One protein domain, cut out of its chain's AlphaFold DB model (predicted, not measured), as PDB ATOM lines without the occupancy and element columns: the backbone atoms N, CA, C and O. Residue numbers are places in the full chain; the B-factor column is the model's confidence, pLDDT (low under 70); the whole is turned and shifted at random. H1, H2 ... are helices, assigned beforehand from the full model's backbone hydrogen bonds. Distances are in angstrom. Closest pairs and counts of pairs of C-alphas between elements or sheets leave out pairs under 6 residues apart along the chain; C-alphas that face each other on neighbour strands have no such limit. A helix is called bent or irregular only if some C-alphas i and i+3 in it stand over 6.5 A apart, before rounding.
ATOM      1  N   TYR A  95      68.189 -66.178 -84.495       88.88
ATOM      2  CA  TYR A  95      67.704 -66.822 -85.725       88.88
ATOM      3  C   TYR A  95      66.175 -66.921 -85.763       88.88
ATOM      4  O   TYR A  95      65.568 -66.615 -86.793       88.88
ATOM      5  N   ASN A  96      65.548 -67.272 -84.638       86.69
ATOM      6  CA  ASN A  96      64.094 -67.370 -84.526       86.69
ATOM      7  C   ASN A  96      63.398 -66.015 -84.724       86.69
ATOM      8  O   ASN A  96      62.312 -65.970 -85.297       86.69
ATOM      9  N   LYS A  97      64.032 -64.911 -84.313       88.25
ATOM     10  CA  LYS A  97      63.521 -63.541 -84.490       88.25
ATOM     11  C   LYS A  97      63.734 -62.976 -85.894       88.25
ATOM     12  O   LYS A  97      62.913 -62.198 -86.381       88.25
ATOM     13  N   PHE A  98      64.795 -63.404 -86.576       91.00
ATOM     14  CA  PHE A  98      65.137 -62.901 -87.905       91.00
ATOM     15  C   PHE A  98      64.049 -63.195 -88.944       91.00
ATOM     16  O   PHE A  98      63.646 -62.305 -89.691       91.00
ATOM     17  N   ARG A  99      63.534 -64.429 -88.987       88.56
ATOM     18  CA  ARG A  99      62.556 -64.845 -90.004       88.56
ATOM     19  C   ARG A  99      61.236 -64.043 -89.953       88.56
ATOM     20  O   ARG A  99      60.794 -63.587 -91.012       88.56
ATOM     21  N   PRO A 100      60.604 -63.825 -88.785       89.75
ATOM     22  CA  PRO A 100      59.481 -62.899 -88.654       89.75
ATOM     23  C   PRO A 100      59.777 -61.490 -89.182       89.75
ATOM     24  O   PRO A 100      58.943 -60.928 -89.883       89.75
ATOM     25  N   HIS A 101      60.971 -60.943 -88.933       91.62
ATOM     26  CA  HIS A 101      61.349 -59.620 -89.452       91.62
ATOM     27  C   HIS A 101      61.532 -59.614 -90.972       91.62
ATOM     28  O   HIS A 101      61.127 -58.657 -91.620       91.62
ATOM     29  N   VAL A 102      62.071 -60.684 -91.568       92.69
ATOM     30  CA  VAL A 102      62.108 -60.825 -93.038       92.69
ATOM     31  C   VAL A 102      60.693 -60.845 -93.611       92.69
ATOM     32  O   VAL A 102      60.426 -60.215 -94.630       92.69
ATOM     33  N   THR A 103      59.774 -61.547 -92.947       91.88
ATOM     34  CA  THR A 103      58.363 -61.573 -93.355       91.88
ATOM     35  C   THR A 103      57.759 -60.173 -93.301       91.88
ATOM     36  O   THR A 103      57.079 -59.778 -94.242       91.88
ATOM     37  N   GLU A 104      58.055 -59.408 -92.250       92.25
ATOM     38  CA  GLU A 104      57.593 -58.027 -92.121       92.25
ATOM     39  C   GLU A 104      58.163 -57.129 -93.223       92.25
ATOM     40  O   GLU A 104      57.386 -56.464 -93.893       92.25
ATOM     41  N   VAL A 105      59.469 -57.204 -93.515       92.62
ATOM     42  CA  VAL A 105      60.103 -56.469 -94.631       92.62
ATOM     43  C   VAL A 105      59.384 -56.723 -95.962       92.62
ATOM     44  O   VAL A 105      59.181 -55.801 -96.751       92.62
ATOM     45  N   LEU A 106      58.970 -57.968 -96.224       92.88
ATOM     46  CA  LEU A 106      58.220 -58.302 -97.435       92.88
ATOM     47  C   LEU A 106      56.798 -57.729 -97.400       92.88
ATOM     48  O   LEU A 106      56.362 -57.123 -98.378       92.88
ATOM     49  N   LEU A 107      56.073 -57.931 -96.296       91.81
ATOM     50  CA  LEU A 107      54.664 -57.551 -96.160       91.81
ATOM     51  C   LEU A 107      54.439 -56.042 -96.068       91.81
ATOM     52  O   LEU A 107      53.432 -55.563 -96.582       91.81
ATOM     53  N   SER A 108      55.372 -55.305 -95.468       89.56
ATOM     54  CA  SER A 108      55.328 -53.848 -95.347       89.56
ATOM     55  C   SER A 108      55.806 -53.129 -96.613       89.56
ATOM     56  O   SER A 108      55.861 -51.902 -96.638       89.56
ATOM     57  N   SER A 109      56.211 -53.865 -97.652       92.00
ATOM     58  CA  SER A 109      56.672 -53.266 -98.901       92.00
ATOM     59  C   SER A 109      55.507 -52.710 -99.729       92.00
ATOM     60  O   SER A 109      54.446 -53.331 -99.849       92.00
ATOM     61  N   GLU A 110      55.747 -51.592-100.418       91.56
ATOM     62  CA  GLU A 110      54.810 -51.015-101.399       91.56
ATOM     63  C   GLU A 110      54.416 -52.028-102.496       91.56
ATOM     64  O   GLU A 110      53.353 -51.939-103.114       91.56
ATOM     65  N   LEU A 111      55.258 -53.042-102.732       92.56
ATOM     66  CA  LEU A 111      55.007 -54.110-103.697       92.56
ATOM     67  C   LEU A 111      53.835 -55.003-103.273       92.56
ATOM     68  O   LEU A 111      53.021 -55.373-104.125       92.56
ATOM     69  N   VAL A 112      53.729 -55.325-101.978       91.94
ATOM     70  CA  VAL A 112      52.589 -56.072-101.423       91.94
ATOM     71  C   VAL A 112      51.331 -55.220-101.449       91.94
ATOM     72  O   VAL A 112      50.274 -55.722-101.830       91.94
ATOM     73  N   GLU A 113      51.431 -53.933-101.123       91.00
ATOM     74  CA  GLU A 113      50.288 -53.024-101.205       91.00
ATOM     75  C   GLU A 113      49.728 -52.969-102.634       91.00
ATOM     76  O   GLU A 113      48.544 -53.231-102.858       91.00
ATOM     77  N   ARG A 114      50.600 -52.758-103.624       92.31
ATOM     78  CA  ARG A 114      50.246 -52.762-105.049       92.31
ATOM     79  C   ARG A 114      49.669 -54.103-105.505       92.31
ATOM     80  O   ARG A 114      48.722 -54.129-106.294       92.31
ATOM     81  N   TYR A 115      50.224 -55.222-105.036       92.56
ATOM     82  CA  TYR A 115      49.669 -56.546-105.322       92.56
ATOM     83  C   TYR A 115      48.247 -56.677-104.762       92.56
ATOM     84  O   TYR A 115      47.345 -57.115-105.476       92.56
ATOM     85  N   ASN A 116      48.031 -56.254-103.516       93.56
ATOM     86  CA  ASN A 116      46.747 -56.334-102.821       93.56
ATOM     87  C   ASN A 116      45.681 -55.421-103.438       93.56
ATOM     88  O   ASN A 116      44.511 -55.802-103.477       93.56
ATOM     89  N   GLN A 117      46.073 -54.249-103.944       92.69
ATOM     90  CA  GLN A 117      45.188 -53.354-104.695       92.69
ATOM     91  C   GLN A 117      44.715 -54.002-106.005       92.69
ATOM     92  O   GLN A 117      43.535 -53.922-106.341       92.69
ATOM     93  N   LYS A 118      45.608 -54.701-106.720       92.69
ATOM     94  CA  LYS A 118      45.263 -55.439-107.951       92.69
ATOM     95  C   LYS A 118      44.485 -56.734-107.689       92.69
ATOM     96  O   LYS A 118      43.743 -57.176-108.559       92.69
ATOM     97  N   ASN A 119      44.646 -57.336-106.509       90.81
ATOM     98  CA  ASN A 119      44.060 -58.627-106.138       90.81
ATOM     99  C   ASN A 119      43.237 -58.524-104.837       90.81
ATOM    100  O   ASN A 119      43.580 -59.157-103.834       90.81
ATOM    101  N   PRO A 120      42.131 -57.757-104.818       88.56
ATOM    102  CA  PRO A 120      41.407 -57.435-103.587       88.56
ATOM    103  C   PRO A 120      40.794 -58.655-102.882       88.56
ATOM    104  O   PRO A 120      40.599 -58.617-101.668       88.56
ATOM    105  N   THR A 121      40.516 -59.737-103.616       88.44
ATOM    106  CA  THR A 121      39.977 -61.002-103.086       88.44
ATOM    107  C   THR A 121      41.056 -61.971-102.596       88.44
ATOM    108  O   THR A 121      40.744 -62.902-101.863       88.44
ATOM    109  N   HIS A 122      42.323 -61.748-102.958       87.75
ATOM    110  CA  HIS A 122      43.457 -62.622-102.639       87.75
ATOM    111  C   HIS A 122      44.589 -61.828-101.977       87.75
ATOM    112  O   HIS A 122      45.757 -61.945-102.350       87.75
ATOM    113  N   LYS A 123      44.236 -60.988-100.997       90.12
ATOM    114  CA  LYS A 123      45.212 -60.148-100.300       90.12
ATOM    115  C   LYS A 123      46.253 -60.997 -99.572       90.12
ATOM    116  O   LYS A 123      45.936 -61.937 -98.840       90.12
ATOM    117  N   ILE A 124      47.503 -60.606 -99.736       91.50
ATOM    118  CA  ILE A 124      48.643 -61.120 -99.000       91.50
ATOM    119  C   ILE A 124      48.707 -60.401 -97.652       91.50
ATOM    120  O   ILE A 124      48.747 -59.174 -97.582       91.50
ATOM    121  N   THR A 125      48.709 -61.188 -96.584       88.88
ATOM    122  CA  THR A 125      48.803 -60.769 -95.184       88.88
ATOM    123  C   THR A 125      49.602 -61.814 -94.395       88.88
ATOM    124  O   THR A 125      49.928 -62.886 -94.911       88.88
ATOM    125  N   HIS A 126      49.837 -61.562 -93.105       84.88
ATOM    126  CA  HIS A 126      50.420 -62.548 -92.180       84.88
ATOM    127  C   HIS A 126      49.660 -63.887 -92.150       84.88
ATOM    128  O   HIS A 126      50.266 -64.944 -91.971       84.88
ATOM    129  N   LYS A 127      48.341 -63.864 -92.392       84.69
ATOM    130  CA  LYS A 127      47.471 -65.052 -92.384       84.69
ATOM    131  C   LYS A 127      47.452 -65.812 -93.711       84.69
ATOM    132  O   LYS A 127      46.843 -66.873 -93.792       84.69
ATOM    133  N   THR A 128      48.098 -65.294 -94.754       86.31
ATOM    134  CA  THR A 128      48.075 -65.930 -96.072       86.31
ATOM    135  C   THR A 128      48.815 -67.264 -96.035       86.31
ATOM    136  O   THR A 128      50.008 -67.332 -95.717       86.31
ATOM    137  N   SER A 129      48.092 -68.326 -96.383       83.69
ATOM    138  CA  SER A 129      48.611 -69.673 -96.600       83.69
ATOM    139  C   SER A 129      48.728 -69.950 -98.095       83.69
ATOM    140  O   SER A 129      47.816 -69.648 -98.864       83.69
ATOM    141  N   PHE A 130      49.826 -70.573 -98.501       86.38
ATOM    142  CA  PHE A 130      50.047 -71.003 -99.877       86.38
ATOM    143  C   PHE A 130      50.029 -72.528 -99.947       86.38
ATOM    144  O   PHE A 130      50.328 -73.204 -98.965       86.38
ATOM    145  N   ASN A 131      49.712 -73.077-101.119       89.25
ATOM    146  CA  ASN A 131      49.789 -74.517-101.338       89.25
ATOM    147  C   ASN A 131      51.258 -74.984-101.288       89.25
ATOM    148  O   ASN A 131      52.074 -74.564-102.112       89.25
ATOM    149  N   GLU A 132      51.585 -75.858-100.335       88.44
ATOM    150  CA  GLU A 132      52.963 -76.302-100.099       88.44
ATOM    151  C   GLU A 132      53.576 -77.063-101.277       88.44
ATOM    152  O   GLU A 132      54.763 -76.893-101.562       88.44
ATOM    153  N   SER A 133      52.789 -77.882-101.979       89.50
ATOM    154  CA  SER A 133      53.266 -78.642-103.141       89.50
ATOM    155  C   SER A 133      53.683 -77.701-104.269       89.50
ATOM    156  O   SER A 133      54.792 -77.821-104.788       89.50
ATOM    157  N   LYS A 134      52.859 -76.685-104.562       88.50
ATOM    158  CA  LYS A 134      53.178 -75.653-105.564       88.50
ATOM    159  C   LYS A 134      54.422 -74.852-105.196       88.50
ATOM    160  O   LYS A 134      55.241 -74.558-106.062       88.50
ATOM    161  N   ILE A 135      54.580 -74.517-103.915       90.38
ATOM    162  CA  ILE A 135      55.803 -73.889-103.407       90.38
ATOM    163  C   ILE A 135      56.996 -74.799-103.715       90.38
ATOM    164  O   ILE A 135      57.914 -74.376-104.409       90.38
ATOM    165  N   LYS A 136      56.982 -76.063-103.279       90.25
ATOM    166  CA  LYS A 136      58.110 -76.991-103.483       90.25
ATOM    167  C   LYS A 136      58.497 -77.141-104.960       90.25
ATOM    168  O   LYS A 136      59.684 -77.089-105.280       90.25
ATOM    169  N   GLU A 137      57.524 -77.267-105.859       90.62
ATOM    170  CA  GLU A 137      57.757 -77.316-107.311       90.62
ATOM    171  C   GLU A 137      58.394 -76.023-107.847       90.62
ATOM    172  O   GLU A 137      59.388 -76.061-108.584       90.62
ATOM    173  N   PHE A 138      57.884 -74.865-107.413       89.44
ATOM    174  CA  PHE A 138      58.458 -73.561-107.739       89.44
ATOM    175  C   PHE A 138      59.930 -73.457-107.304       89.44
ATOM    176  O   PHE A 138      60.768 -72.978-108.068       89.44
ATOM    177  N   PHE A 139      60.279 -73.958-106.115       87.12
ATOM    178  CA  PHE A 139      61.668 -73.967-105.640       87.12
ATOM    179  C   PHE A 139      62.560 -74.900-106.440       87.12
ATOM    180  O   PHE A 139      63.676 -74.525-106.801       87.12
ATOM    181  N   ASN A 140      62.076 -76.106-106.740       88.81
ATOM    182  CA  ASN A 140      62.859 -77.093-107.472       88.81
ATOM    183  C   ASN A 140      63.267 -76.596-108.863       88.81
ATOM    184  O   ASN A 140      64.402 -76.830-109.273       88.81
ATOM    185  N   SER A 141      62.397 -75.836-109.532       89.81
ATOM    186  CA  SER A 141      62.687 -75.230-110.840       89.81
ATOM    187  C   SER A 141      63.586 -73.985-110.785       89.81
ATOM    188  O   SER A 141      64.102 -73.565-111.818       89.81
ATOM    189  N   ARG A 142      63.816 -73.385-109.605       89.00
ATOM    190  CA  ARG A 142      64.520 -72.090-109.454       89.00
ATOM    191  C   ARG A 142      65.716 -72.115-108.503       89.00
ATOM    192  O   ARG A 142      66.215 -71.053-108.126       89.00
ATOM    193  N   LYS A 143      66.226 -73.299-108.147       88.25
ATOM    194  CA  LYS A 143      67.342 -73.464-107.195       88.25
ATOM    195  C   LYS A 143      68.548 -72.568-107.502       88.25
ATOM    196  O   LYS A 143      69.059 -71.915-106.598       88.25
ATOM    197  N   GLN A 144      68.974 -72.497-108.766       90.00
ATOM    198  CA  GLN A 144      70.127 -71.679-109.170       90.00
ATOM    199  C   GLN A 144      69.864 -70.173-109.027       90.00
ATOM    200  O   GLN A 144      70.726 -69.445-108.543       90.00
ATOM    201  N   VAL A 145      68.663 -69.710-109.387       89.88
ATOM    202  CA  VAL A 145      68.276 -68.296-109.251       89.88
ATOM    203  C   VAL A 145      68.286 -67.888-107.780       89.88
ATOM    204  O   VAL A 145      68.839 -66.849-107.430       89.88
ATOM    205  N   ILE A 146      67.726 -68.729-106.909       89.69
ATOM    206  CA  ILE A 146      67.714 -68.484-105.464       89.69
ATOM    207  C   ILE A 146      69.133 -68.488-104.905       89.69
ATOM    208  O   ILE A 146      69.474 -67.586-104.153       89.69
ATOM    209  N   ALA A 147      69.990 -69.429-105.310       90.44
ATOM    210  CA  ALA A 147      71.394 -69.425-104.900       90.44
ATOM    211  C   ALA A 147      72.112 -68.117-105.295       90.44
ATOM    212  O   ALA A 147      72.858 -67.559-104.492       90.44
ATOM    213  N   GLY A 148      71.831 -67.581-106.488       91.31
ATOM    214  CA  GLY A 148      72.328 -66.269-106.914       91.31
ATOM    215  C   GLY A 148      71.819 -65.116-106.041       91.31
ATOM    216  O   GLY A 148      72.602 -64.253-105.650       91.31
ATOM    217  N   LEU A 149      70.532 -65.118-105.677       91.56
ATOM    218  CA  LEU A 149      69.951 -64.115-104.775       91.56
ATOM    219  C   LEU A 149      70.530 -64.198-103.360       91.56
ATOM    220  O   LEU A 149      70.810 -63.167-102.760       91.56
ATOM    221  N   ILE A 150      70.747 -65.409-102.845       92.44
ATOM    222  CA  ILE A 150      71.404 -65.638-101.554       92.44
ATOM    223  C   ILE A 150      72.788 -64.988-101.550       92.44
ATOM    224  O   ILE A 150      73.116 -64.269-100.611       92.44
ATOM    225  N   ASN A 151      73.576 -65.192-102.610       93.69
ATOM    226  CA  ASN A 151      74.892 -64.570-102.724       93.69
ATOM    227  C   ASN A 151      74.789 -63.038-102.734       93.69
ATOM    228  O   ASN A 151      75.490 -62.404-101.954       93.69
ATOM    229  N   LYS A 152      73.856 -62.461-103.505       93.81
ATOM    230  CA  LYS A 152      73.612 -61.007-103.520       93.81
ATOM    231  C   LYS A 152      73.234 -60.447-102.146       93.81
ATOM    232  O   LYS A 152      73.778 -59.434-101.727       93.81
ATOM    233  N   ILE A 153      72.338 -61.118-101.416       94.81
ATOM    234  CA  ILE A 153      71.955 -60.716-100.049       94.81
ATOM    235  C   ILE A 153      73.177 -60.711 -99.117       94.81
ATOM    236  O   ILE A 153      73.284 -59.848 -98.243       94.81
ATOM    237  N   LEU A 154      74.099 -61.660 -99.297       96.38
ATOM    238  CA  LEU A 154      75.294 -61.815 -98.467       96.38
ATOM    239  C   LEU A 154      76.432 -60.844 -98.816       96.38
ATOM    240  O   LEU A 154      77.289 -60.633 -97.960       96.38
ATOM    241  N   GLU A 155      76.444 -60.226-100.002       95.56
ATOM    242  CA  GLU A 155      77.518 -59.317-100.439       95.56
ATOM    243  C   GLU A 155      77.745 -58.171 -99.446       95.56
ATOM    244  O   GLU A 155      78.857 -57.993 -98.941       95.56
ATOM    245  N   LYS A 156      76.688 -57.417 -99.115       95.50
ATOM    246  CA  LYS A 156      76.789 -56.256 -98.219       95.50
ATOM    247  C   LYS A 156      77.189 -56.658 -96.784       95.50
ATOM    248  O   LYS A 156      78.159 -56.088 -96.284       95.50
ATOM    249  N   PRO A 157      76.559 -57.656 -96.123       95.31
ATOM    250  CA  PRO A 157      77.006 -58.130 -94.811       95.31
ATOM    251  C   PRO A 157      78.442 -58.670 -94.804       95.31
ATOM    252  O   PRO A 157      79.177 -58.424 -93.851       95.31
ATOM    253  N   PHE A 158      78.869 -59.394 -95.844       96.31
ATOM    254  CA  PHE A 158      80.243 -59.904 -95.923       96.31
ATOM    255  C   PHE A 158      81.257 -58.778 -96.045       96.31
ATOM    256  O   PHE A 158      82.264 -58.817 -95.344       96.31
ATOM    257  N   LYS A 159      80.962 -57.763 -96.861       95.81
ATOM    258  CA  LYS A 159      81.801 -56.573 -96.978       95.81
ATOM    259  C   LYS A 159      81.962 -55.864 -95.629       95.81
ATOM    260  O   LYS A 159      83.087 -55.590 -95.233       95.81
ATOM    261  N   VAL A 160      80.868 -55.664 -94.887       94.31
ATOM    262  CA  VAL A 160      80.914 -55.083 -93.528       94.31
ATOM    263  C   VAL A 160      81.808 -55.909 -92.598       94.31
ATOM    264  O   VAL A 160      82.629 -55.345 -91.883       94.31
ATOM    265  N   ILE A 161      81.701 -57.241 -92.631       94.12
ATOM    266  CA  ILE A 161      82.551 -58.130 -91.818       94.12
ATOM    267  C   ILE A 161      84.028 -58.040 -92.232       94.12
ATOM    268  O   ILE A 161      84.913 -58.078 -91.379       94.12
ATOM    269  N   ASP A 162      84.307 -57.949 -93.530       94.38
ATOM    270  CA  ASP A 162      85.669 -57.881 -94.056       94.38
ATOM    271  C   ASP A 162      86.348 -56.542 -93.765       94.38
ATOM    272  O   ASP A 162      87.555 -56.517 -93.523       94.38
ATOM    273  N   GLU A 163      85.589 -55.450 -93.727       94.69
ATOM    274  CA  GLU A 163      86.097 -54.102 -93.462       94.69
ATOM    275  C   GLU A 163      86.199 -53.781 -91.959       94.69
ATOM    276  O   GLU A 163      87.063 -52.995 -91.563       94.69
ATOM    277  N   ASP A 164      85.387 -54.421 -91.108       89.62
ATOM    278  CA  ASP A 164      85.448 -54.251 -89.651       89.62
ATOM    279  C   ASP A 164      86.757 -54.853 -89.089       89.62
ATOM    280  O   ASP A 164      87.061 -56.044 -89.241       89.62
ATOM    281  N   LYS A 165      87.573 -53.998 -88.458       87.50
ATOM    282  CA  LYS A 165      88.861 -54.372 -87.847       87.50
ATOM    283  C   LYS A 165      88.704 -54.971 -86.450       87.50
ATOM    284  O   LYS A 165      89.625 -55.634 -85.979       87.50
ATOM    285  N   GLU A 166      87.572 -54.750 -85.789       83.75
ATOM    286  CA  GLU A 166      87.293 -55.280 -84.453       83.75
ATOM    287  C   GLU A 166      86.846 -56.746 -84.508       83.75
ATOM    288  O   GLU A 166      87.048 -57.507 -83.557       83.75
ATOM    289  N   ILE A 167      86.281 -57.179 -85.641       83.44
ATOM    290  CA  ILE A 167      85.887 -58.573 -85.853       83.44
ATOM    291  C   ILE A 167      87.130 -59.424 -86.128       83.44
ATOM    292  O   ILE A 167      87.634 -59.497 -87.248       83.44
ATOM    293  N   LYS A 168      87.589 -60.133 -85.092       80.75
ATOM    294  CA  LYS A 168      88.686 -61.110 -85.200       80.75
ATOM    295  C   LYS A 168      88.264 -62.382 -85.944       80.75
ATOM    296  O   LYS A 168      88.998 -62.879 -86.790       80.75
ATOM    297  N   GLU A 169      87.064 -62.896 -85.673       85.69
ATOM    298  CA  GLU A 169      86.570 -64.181 -86.196       85.69
ATOM    299  C   GLU A 169      85.678 -64.001 -87.440       85.69
ATOM    300  O   GLU A 169      84.489 -64.338 -87.446       85.69
ATOM    301  N   LYS A 170      86.243 -63.442 -88.517       90.00
ATOM    302  CA  LYS A 170      85.484 -63.085 -89.733       90.00
ATOM    303  C   LYS A 170      84.755 -64.271 -90.363       90.00
ATOM    304  O   LYS A 170      83.573 -64.159 -90.691       90.00
ATOM    305  N   ASP A 171      85.412 -65.425 -90.462       90.06
ATOM    306  CA  ASP A 171      84.808 -66.636 -91.034       90.06
ATOM    307  C   ASP A 171      83.638 -67.162 -90.200       90.06
ATOM    308  O   ASP A 171      82.631 -67.618 -90.751       90.06
ATOM    309  N   GLU A 172      83.720 -67.054 -88.870       86.38
ATOM    310  CA  GLU A 172      82.608 -67.426 -88.001       86.38
ATOM    311  C   GLU A 172      81.400 -66.527 -88.258       86.38
ATOM    312  O   GLU A 172      80.298 -67.048 -88.479       86.38
ATOM    313  N   LYS A 173      81.602 -65.201 -88.275       89.31
ATOM    314  CA  LYS A 173      80.527 -64.226 -88.508       89.31
ATOM    315  C   LYS A 173      79.929 -64.376 -89.912       89.31
ATOM    316  O   LYS A 173      78.706 -64.374 -90.050       89.31
ATOM    317  N   LYS A 174      80.742 -64.636 -90.943       93.25
ATOM    318  CA  LYS A 174      80.255 -64.995 -92.291       93.25
ATOM    319  C   LYS A 174      79.434 -66.283 -92.279       93.25
ATOM    320  O   LYS A 174      78.396 -66.360 -92.933       93.25
ATOM    321  N   GLY A 175      79.856 -67.287 -91.509       91.50
ATOM    322  CA  GLY A 175      79.089 -68.512 -91.292       91.50
ATOM    323  C   GLY A 175      77.716 -68.244 -90.667       91.50
ATOM    324  O   GLY A 175      76.721 -68.785 -91.137       91.50
ATOM    325  N   ILE A 176      77.642 -67.365 -89.660       89.06
ATOM    326  CA  ILE A 176      76.374 -66.937 -89.043       89.06
ATOM    327  C   ILE A 176      75.473 -66.246 -90.077       89.06
ATOM    328  O   ILE A 176      74.286 -66.560 -90.148       89.06
ATOM    329  N   MET A 177      76.022 -65.353 -90.910       92.75
ATOM    330  CA  MET A 177      75.273 -64.689 -91.986       92.75
ATOM    331  C   MET A 177      74.688 -65.691 -92.987       92.75
ATOM    332  O   MET A 177      73.510 -65.604 -93.327       92.75
ATOM    333  N   LYS A 178      75.462 -66.704 -93.397       93.19
ATOM    334  CA  LYS A 178      74.945 -67.800 -94.236       93.19
ATOM    335  C   LYS A 178      73.780 -68.519 -93.556       93.19
ATOM    336  O   LYS A 178      72.772 -68.796 -94.203       93.19
ATOM    337  N   THR A 179      73.893 -68.781 -92.254       89.88
ATOM    338  CA  THR A 179      72.824 -69.415 -91.475       89.88
ATOM    339  C   THR A 179      71.550 -68.566 -91.445       89.88
ATOM    340  O   THR A 179      70.481 -69.138 -91.624       89.88
ATOM    341  N   PHE A 180      71.617 -67.235 -91.312       90.38
ATOM    342  CA  PHE A 180      70.418 -66.379 -91.381       90.38
ATOM    343  C   PHE A 180      69.638 -66.560 -92.682       90.38
ATOM    344  O   PHE A 180      68.431 -66.789 -92.653       90.38
ATOM    345  N   VAL A 181      70.327 -66.522 -93.824       89.88
ATOM    346  CA  VAL A 181      69.666 -66.649 -95.131       89.88
ATOM    347  C   VAL A 181      69.084 -68.049 -95.331       89.88
ATOM    348  O   VAL A 181      68.007 -68.199 -95.902       89.88
ATOM    349  N   GLN A 182      69.743 -69.082 -94.798       86.06
ATOM    350  CA  GLN A 182      69.220 -70.453 -94.796       86.06
ATOM    351  C   GLN A 182      67.950 -70.621 -93.943       86.06
ATOM    352  O   GLN A 182      67.205 -71.571 -94.165       86.06
ATOM    353  N   HIS A 183      67.691 -69.718 -92.989       83.88
ATOM    354  CA  HIS A 183      66.462 -69.714 -92.187       83.88
ATOM    355  C   HIS A 183      65.291 -68.983 -92.867       83.88
ATOM    356  O   HIS A 183      64.169 -69.052 -92.363       83.88
ATOM    357  N   ILE A 184      65.510 -68.322 -94.012       88.44
ATOM    358  CA  ILE A 184      64.416 -67.807 -94.847       88.44
ATOM    359  C   ILE A 184      63.694 -69.011 -95.459       88.44
ATOM    360  O   ILE A 184      64.286 -69.799 -96.200       88.44
ATOM    361  N   SER A 185      62.413 -69.179 -95.142       87.06
ATOM    362  CA  SER A 185      61.650 -70.337 -95.597       87.06
ATOM    363  C   SER A 185      61.217 -70.201 -97.051       87.06
ATOM    364  O   SER A 185      61.181 -69.120 -97.645       87.06
ATOM    365  N   LEU A 186      60.793 -71.332 -97.615       89.44
ATOM    366  CA  LEU A 186      60.228 -71.399 -98.959       89.44
ATOM    367  C   LEU A 186      59.024 -70.454 -99.131       89.44
ATOM    368  O   LEU A 186      58.821 -69.909-100.211       89.44
ATOM    369  N   LYS A 187      58.243 -70.205 -98.070       89.38
ATOM    370  CA  LYS A 187      57.113 -69.265 -98.113       89.38
ATOM    371  C   LYS A 187      57.581 -67.835 -98.381       89.38
ATOM    372  O   LYS A 187      57.020 -67.170 -99.246       89.38
ATOM    373  N   GLU A 188      58.588 -67.365 -97.648       90.62
ATOM    374  CA  GLU A 188      59.079 -65.990 -97.780       90.62
ATOM    375  C   GLU A 188      59.757 -65.778 -99.139       90.62
ATOM    376  O   GLU A 188      59.514 -64.778 -99.810       90.62
ATOM    377  N   TRP A 189      60.514 -66.768 -99.614       91.69
ATOM    378  CA  TRP A 189      61.063 -66.741-100.966       91.69
ATOM    379  C   TRP A 189      59.975 -66.749-102.050       91.69
ATOM    380  O   TRP A 189      60.089 -66.027-103.038       91.69
ATOM    381  N   PHE A 190      58.910 -67.539-101.890       91.75
ATOM    382  CA  PHE A 190      57.795 -67.548-102.840       91.75
ATOM    383  C   PHE A 190      57.116 -66.179-102.890       91.75
ATOM    384  O   PHE A 190      56.888 -65.641-103.972       91.75
ATOM    385  N   LEU A 191      56.863 -65.591-101.718       91.38
ATOM    386  CA  LEU A 191      56.312 -64.250-101.595       91.38
ATOM    387  C   LEU A 191      57.199 -63.209-102.292       91.38
ATOM    388  O   LEU A 191      56.687 -62.424-103.083       91.38
ATOM    389  N   PHE A 192      58.515 -63.251-102.071       92.94
ATOM    390  CA  PHE A 192      59.481 -62.377-102.744       92.94
ATOM    391  C   PHE A 192      59.330 -62.410-104.273       92.94
ATOM    392  O   PHE A 192      59.274 -61.362-104.916       92.94
ATOM    393  N   PHE A 193      59.218 -63.597-104.877       91.94
ATOM    394  CA  PHE A 193      59.041 -63.714-106.329       91.94
ATOM    395  C   PHE A 193      57.644 -63.330-106.813       91.94
ATOM    396  O   PHE A 193      57.502 -62.902-107.953       91.94
ATOM    397  N   LEU A 194      56.622 -63.493-105.974       90.56
ATOM    398  CA  LEU A 194      55.248 -63.132-106.313       90.56
ATOM    399  C   LEU A 194      55.063 -61.611-106.412       90.56
ATOM    400  O   LEU A 194      54.277 -61.143-107.232       90.56
ATOM    401  N   ILE A 195      55.774 -60.848-105.577       89.94
ATOM    402  CA  ILE A 195      55.606 -59.390-105.468       89.94
ATOM    403  C   ILE A 195      56.608 -58.596-106.318       89.94
ATOM    404  O   ILE A 195      56.370 -57.418-106.588       89.94
ATOM    405  N   THR A 196      57.706 -59.226-106.754       91.25
ATOM    406  CA  THR A 196      58.760 -58.581-107.554       91.25
ATOM    407  C   THR A 196      58.661 -58.945-109.036       91.25
ATOM    408  O   THR A 196      58.766 -60.108-109.425       91.25
ATOM    409  N   ASN A 197      58.532 -57.933-109.897       87.19
ATOM    410  CA  ASN A 197      58.366 -58.127-111.343       87.19
ATOM    411  C   ASN A 197      59.642 -57.846-112.144       87.19
ATOM    412  O   ASN A 197      59.849 -58.439-113.202       87.19
ATOM    413  N   ASN A 198      60.506 -56.960-111.651       89.31
ATOM    414  CA  ASN A 198      61.728 -56.536-112.336       89.31
ATOM    415  C   ASN A 198      62.949 -56.587-111.402       89.31
ATOM    416  O   ASN A 198      62.840 -56.927-110.223       89.31
ATOM    417  N   GLN A 199      64.130 -56.294-111.947       89.06
ATOM    418  CA  GLN A 199      65.383 -56.379-111.198       89.06
ATOM    419  C   GLN A 199      65.521 -55.273-110.137       89.06
ATOM    420  O   GLN A 199      65.994 -55.561-109.045       89.06
ATOM    421  N   GLU A 200      65.037 -54.058-110.407       91.81
ATOM    422  CA  GLU A 200      65.099 -52.930-109.465       91.81
ATOM    423  C   GLU A 200      64.299 -53.214-108.181       91.81
ATOM    424  O   GLU A 200      64.790 -53.014-107.071       91.81
ATOM    425  N   GLU A 201      63.081 -53.744-108.316       92.62
ATOM    426  CA  GLU A 201      62.237 -54.144-107.184       92.62
ATOM    427  C   GLU A 201      62.899 -55.242-106.343       92.62
ATOM    428  O   GLU A 201      62.843 -55.207-105.113       92.62
ATOM    429  N   ARG A 202      63.568 -56.199-107.000       92.44
ATOM    430  CA  ARG A 202      64.330 -57.251-106.315       92.44
ATOM    431  C   ARG A 202      65.498 -56.667-105.540       92.44
ATOM    432  O   ARG A 202      65.671 -57.020-104.379       92.44
ATOM    433  N   ASP A 203      66.271 -55.778-106.156       93.12
ATOM    434  CA  ASP A 203      67.455 -55.182-105.535       93.12
ATOM    435  C   ASP A 203      67.086 -54.293-104.330       93.12
ATOM    436  O   ASP A 203      67.798 -54.305-103.322       93.12
ATOM    437  N   LYS A 204      65.926 -53.614-104.361       93.12
ATOM    438  CA  LYS A 204      65.380 -52.883-103.200       93.12
ATOM    439  C   LYS A 204      65.121 -53.807-102.008       93.12
ATOM    440  O   LYS A 204      65.619 -53.546-100.914       93.12
ATOM    441  N   ILE A 205      64.395 -54.908-102.216       94.06
ATOM    442  CA  ILE A 205      64.101 -55.869-101.141       94.06
ATOM    443  C   ILE A 205      65.374 -56.580-100.660       94.06
ATOM    444  O   ILE A 205      65.561 -56.753 -99.458       94.06
ATOM    445  N   ILE A 206      66.280 -56.953-101.572       94.56
ATOM    446  CA  ILE A 206      67.589 -57.529-101.221       94.56
ATOM    447  C   ILE A 206      68.346 -56.585-100.288       94.56
ATOM    448  O   ILE A 206      68.821 -57.028 -99.248       94.56
ATOM    449  N   THR A 207      68.395 -55.290-100.613       95.19
ATOM    450  CA  THR A 207      69.068 -54.281 -99.783       95.19
ATOM    451  C   THR A 207      68.459 -54.215 -98.382       95.19
ATOM    452  O   THR A 207      69.198 -54.252 -97.401       95.19
ATOM    453  N   GLN A 208      67.126 -54.211 -98.268       95.06
ATOM    454  CA  GLN A 208      66.437 -54.207 -96.973       95.06
ATOM    455  C   GLN A 208      66.732 -55.468 -96.145       95.06
ATOM    456  O   GLN A 208      66.974 -55.375 -94.942       95.06
ATOM    457  N   ILE A 209      66.762 -56.648 -96.775       94.94
ATOM    458  CA  ILE A 209      67.129 -57.899 -96.095       94.94
ATOM    459  C   ILE A 209      68.604 -57.861 -95.666       94.94
ATOM    460  O   ILE A 209      68.918 -58.251 -94.541       94.94
ATOM    461  N   SER A 210      69.513 -57.367 -96.511       95.81
ATOM    462  CA  SER A 210      70.928 -57.196 -96.163       95.81
ATOM    463  C   SER A 210      71.124 -56.239 -94.979       95.81
ATOM    464  O   SER A 210      71.931 -56.526 -94.096       95.81
ATOM    465  N   ASP A 211      70.369 -55.142 -94.911       94.88
ATOM    466  CA  ASP A 211      70.417 -54.188 -93.793       94.88
ATOM    467  C   ASP A 211      69.865 -54.781 -92.495       94.88
ATOM    468  O   ASP A 211      70.451 -54.620 -91.416       94.88
ATOM    469  N   LEU A 212      68.792 -55.564 -92.602       94.06
ATOM    470  CA  LEU A 212      68.288 -56.358 -91.489       94.06
ATOM    471  C   LEU A 212      69.354 -57.349 -90.997       94.06
ATOM    472  O   LEU A 212      69.578 -57.466 -89.793       94.06
ATOM    473  N   MET A 213      70.066 -58.025 -91.901       93.75
ATOM    474  CA  MET A 213      71.157 -58.932 -91.529       93.75
ATOM    475  C   MET A 213      72.307 -58.217 -90.818       93.75
ATOM    476  O   MET A 213      72.833 -58.758 -89.848       93.75
ATOM    477  N   ILE A 214      72.680 -57.007 -91.244       92.94
ATOM    478  CA  ILE A 214      73.712 -56.199 -90.573       92.94
ATOM    479  C   ILE A 214      73.262 -55.809 -89.161       92.94
ATOM    480  O   ILE A 214      74.036 -55.920 -88.209       92.94
ATOM    481  N   THR A 215      71.989 -55.443 -88.995       91.56
ATOM    482  CA  THR A 215      71.405 -55.194 -87.668       91.56
ATOM    483  C   THR A 215      71.542 -56.437 -86.781       91.56
ATOM    484  O   THR A 215      72.002 -56.367 -85.644       91.56
ATOM    485  N   TYR A 216      71.215 -57.612 -87.319       91.62
ATOM    486  CA  TYR A 216      71.314 -58.886 -86.608       91.62
ATOM    487  C   TYR A 216      72.759 -59.340 -86.348       91.62
ATOM    488  O   TYR A 216      73.024 -59.957 -85.316       91.62
ATOM    489  N   LEU A 217      73.711 -58.992 -87.219       90.12
ATOM    490  CA  LEU A 217      75.142 -59.174 -86.980       90.12
ATOM    491  C   LEU A 217      75.582 -58.405 -85.727       90.12
ATOM    492  O   LEU A 217      76.283 -58.982 -84.894       90.12
ATOM    493  N   GLY A 218      75.118 -57.161 -85.556       86.88
ATOM    494  CA  GLY A 218      75.365 -56.357 -84.354       86.88
ATOM    495  C   GLY A 218      74.920 -57.071 -83.077       86.88
ATOM    496  O   GLY A 218      75.694 -57.185 -82.128       86.88
ATOM    497  N   LYS A 219      73.731 -57.693 -83.093       89.69
ATOM    498  CA  LYS A 219      73.229 -58.491 -81.957       89.69
ATOM    499  C   LYS A 219      74.173 -59.630 -81.573       89.69
ATOM    500  O   LYS A 219      74.287 -59.950 -80.398       89.69
TER     501      LYS A 219
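AT A GLANCE: This is residues 95 to 219 of the 385 residues of an uncharacterized protein of Spirochaetes bacterium GWB1_36_13 (UniProt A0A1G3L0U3). This is an elongated cluster of helices: the hairpin of H3b and H4 makes one end, with H6 crossing H3b and reaching H4, and towards the other end H5 sits among H1, H2 and H3a. The sharply bent H3 reaches into both groups, and H1 bridges them. The printed part has 125 residues with six named helices, H1 to H6 in chain order, and no named strand; the class is all helix. It is compact, with a radius of gyration of the C-alphas of 15.4 A and spans of 52 by 28 by 28 A.

HOW THE PARTS SIT: H3, residues 132 to 163, was assigned as one helix by its hydrogen bonds but is bent: C-alphas 141 and 144 are 8.4 A apart. Its arms, H3a, residues 132 to 141, and H3b, residues 144 to 163, are about perpendicular at 79 degrees. H3b is irregular, with C-alphas 153 and 156 6.8 A apart. H3b and H4, residues 170 to 182, form a hairpin; their closest C-alphas, Ile 161 and Lys 170, are 6.1 A apart. H6, residues 199 to 219, touches H3b with residues 206 to 214 alone, at a steep tilt of 46 degrees; the closest C-alphas, Ile 153 and Ser 210, are 5.3 A apart. H1, residues 95 to 107, touches H6, closest at C-alphas Val 102 and Ile 209, 6.6 A. H5, residues 186 to 195, touches H3a, closest at C-alphas Ile 135 and Phe 190, 6.7 A. H2, residues 110 to 118, only just touches H5, with 3 pairs of C-alphas within 8 A, the closest Leu 111 and Ile 195, 5.6 A. Every O i to N i+4 pair is within hydrogen-bond range in H2, H3a, H4, H5 and H6, against 7 of 9 in H1 and 14 of 16 in H3b.

IN THESE COORDINATES: H6 measures 30.3 A, H3b 28.5 A and H1 19.1 A. H1 begins at C-alpha 95, (67.704, -66.822, -85.725), and H6 ends at C-alpha 219, (73.229, -58.491, -81.957).

THE WHOLE: The C-alphas farthest apart, Thr 121 and Lys 168, are 51.9 A apart. The printed part has no cut. The link from H2 to H3 is long, with 13 residues. No printed residue is under 70 in pLDDT.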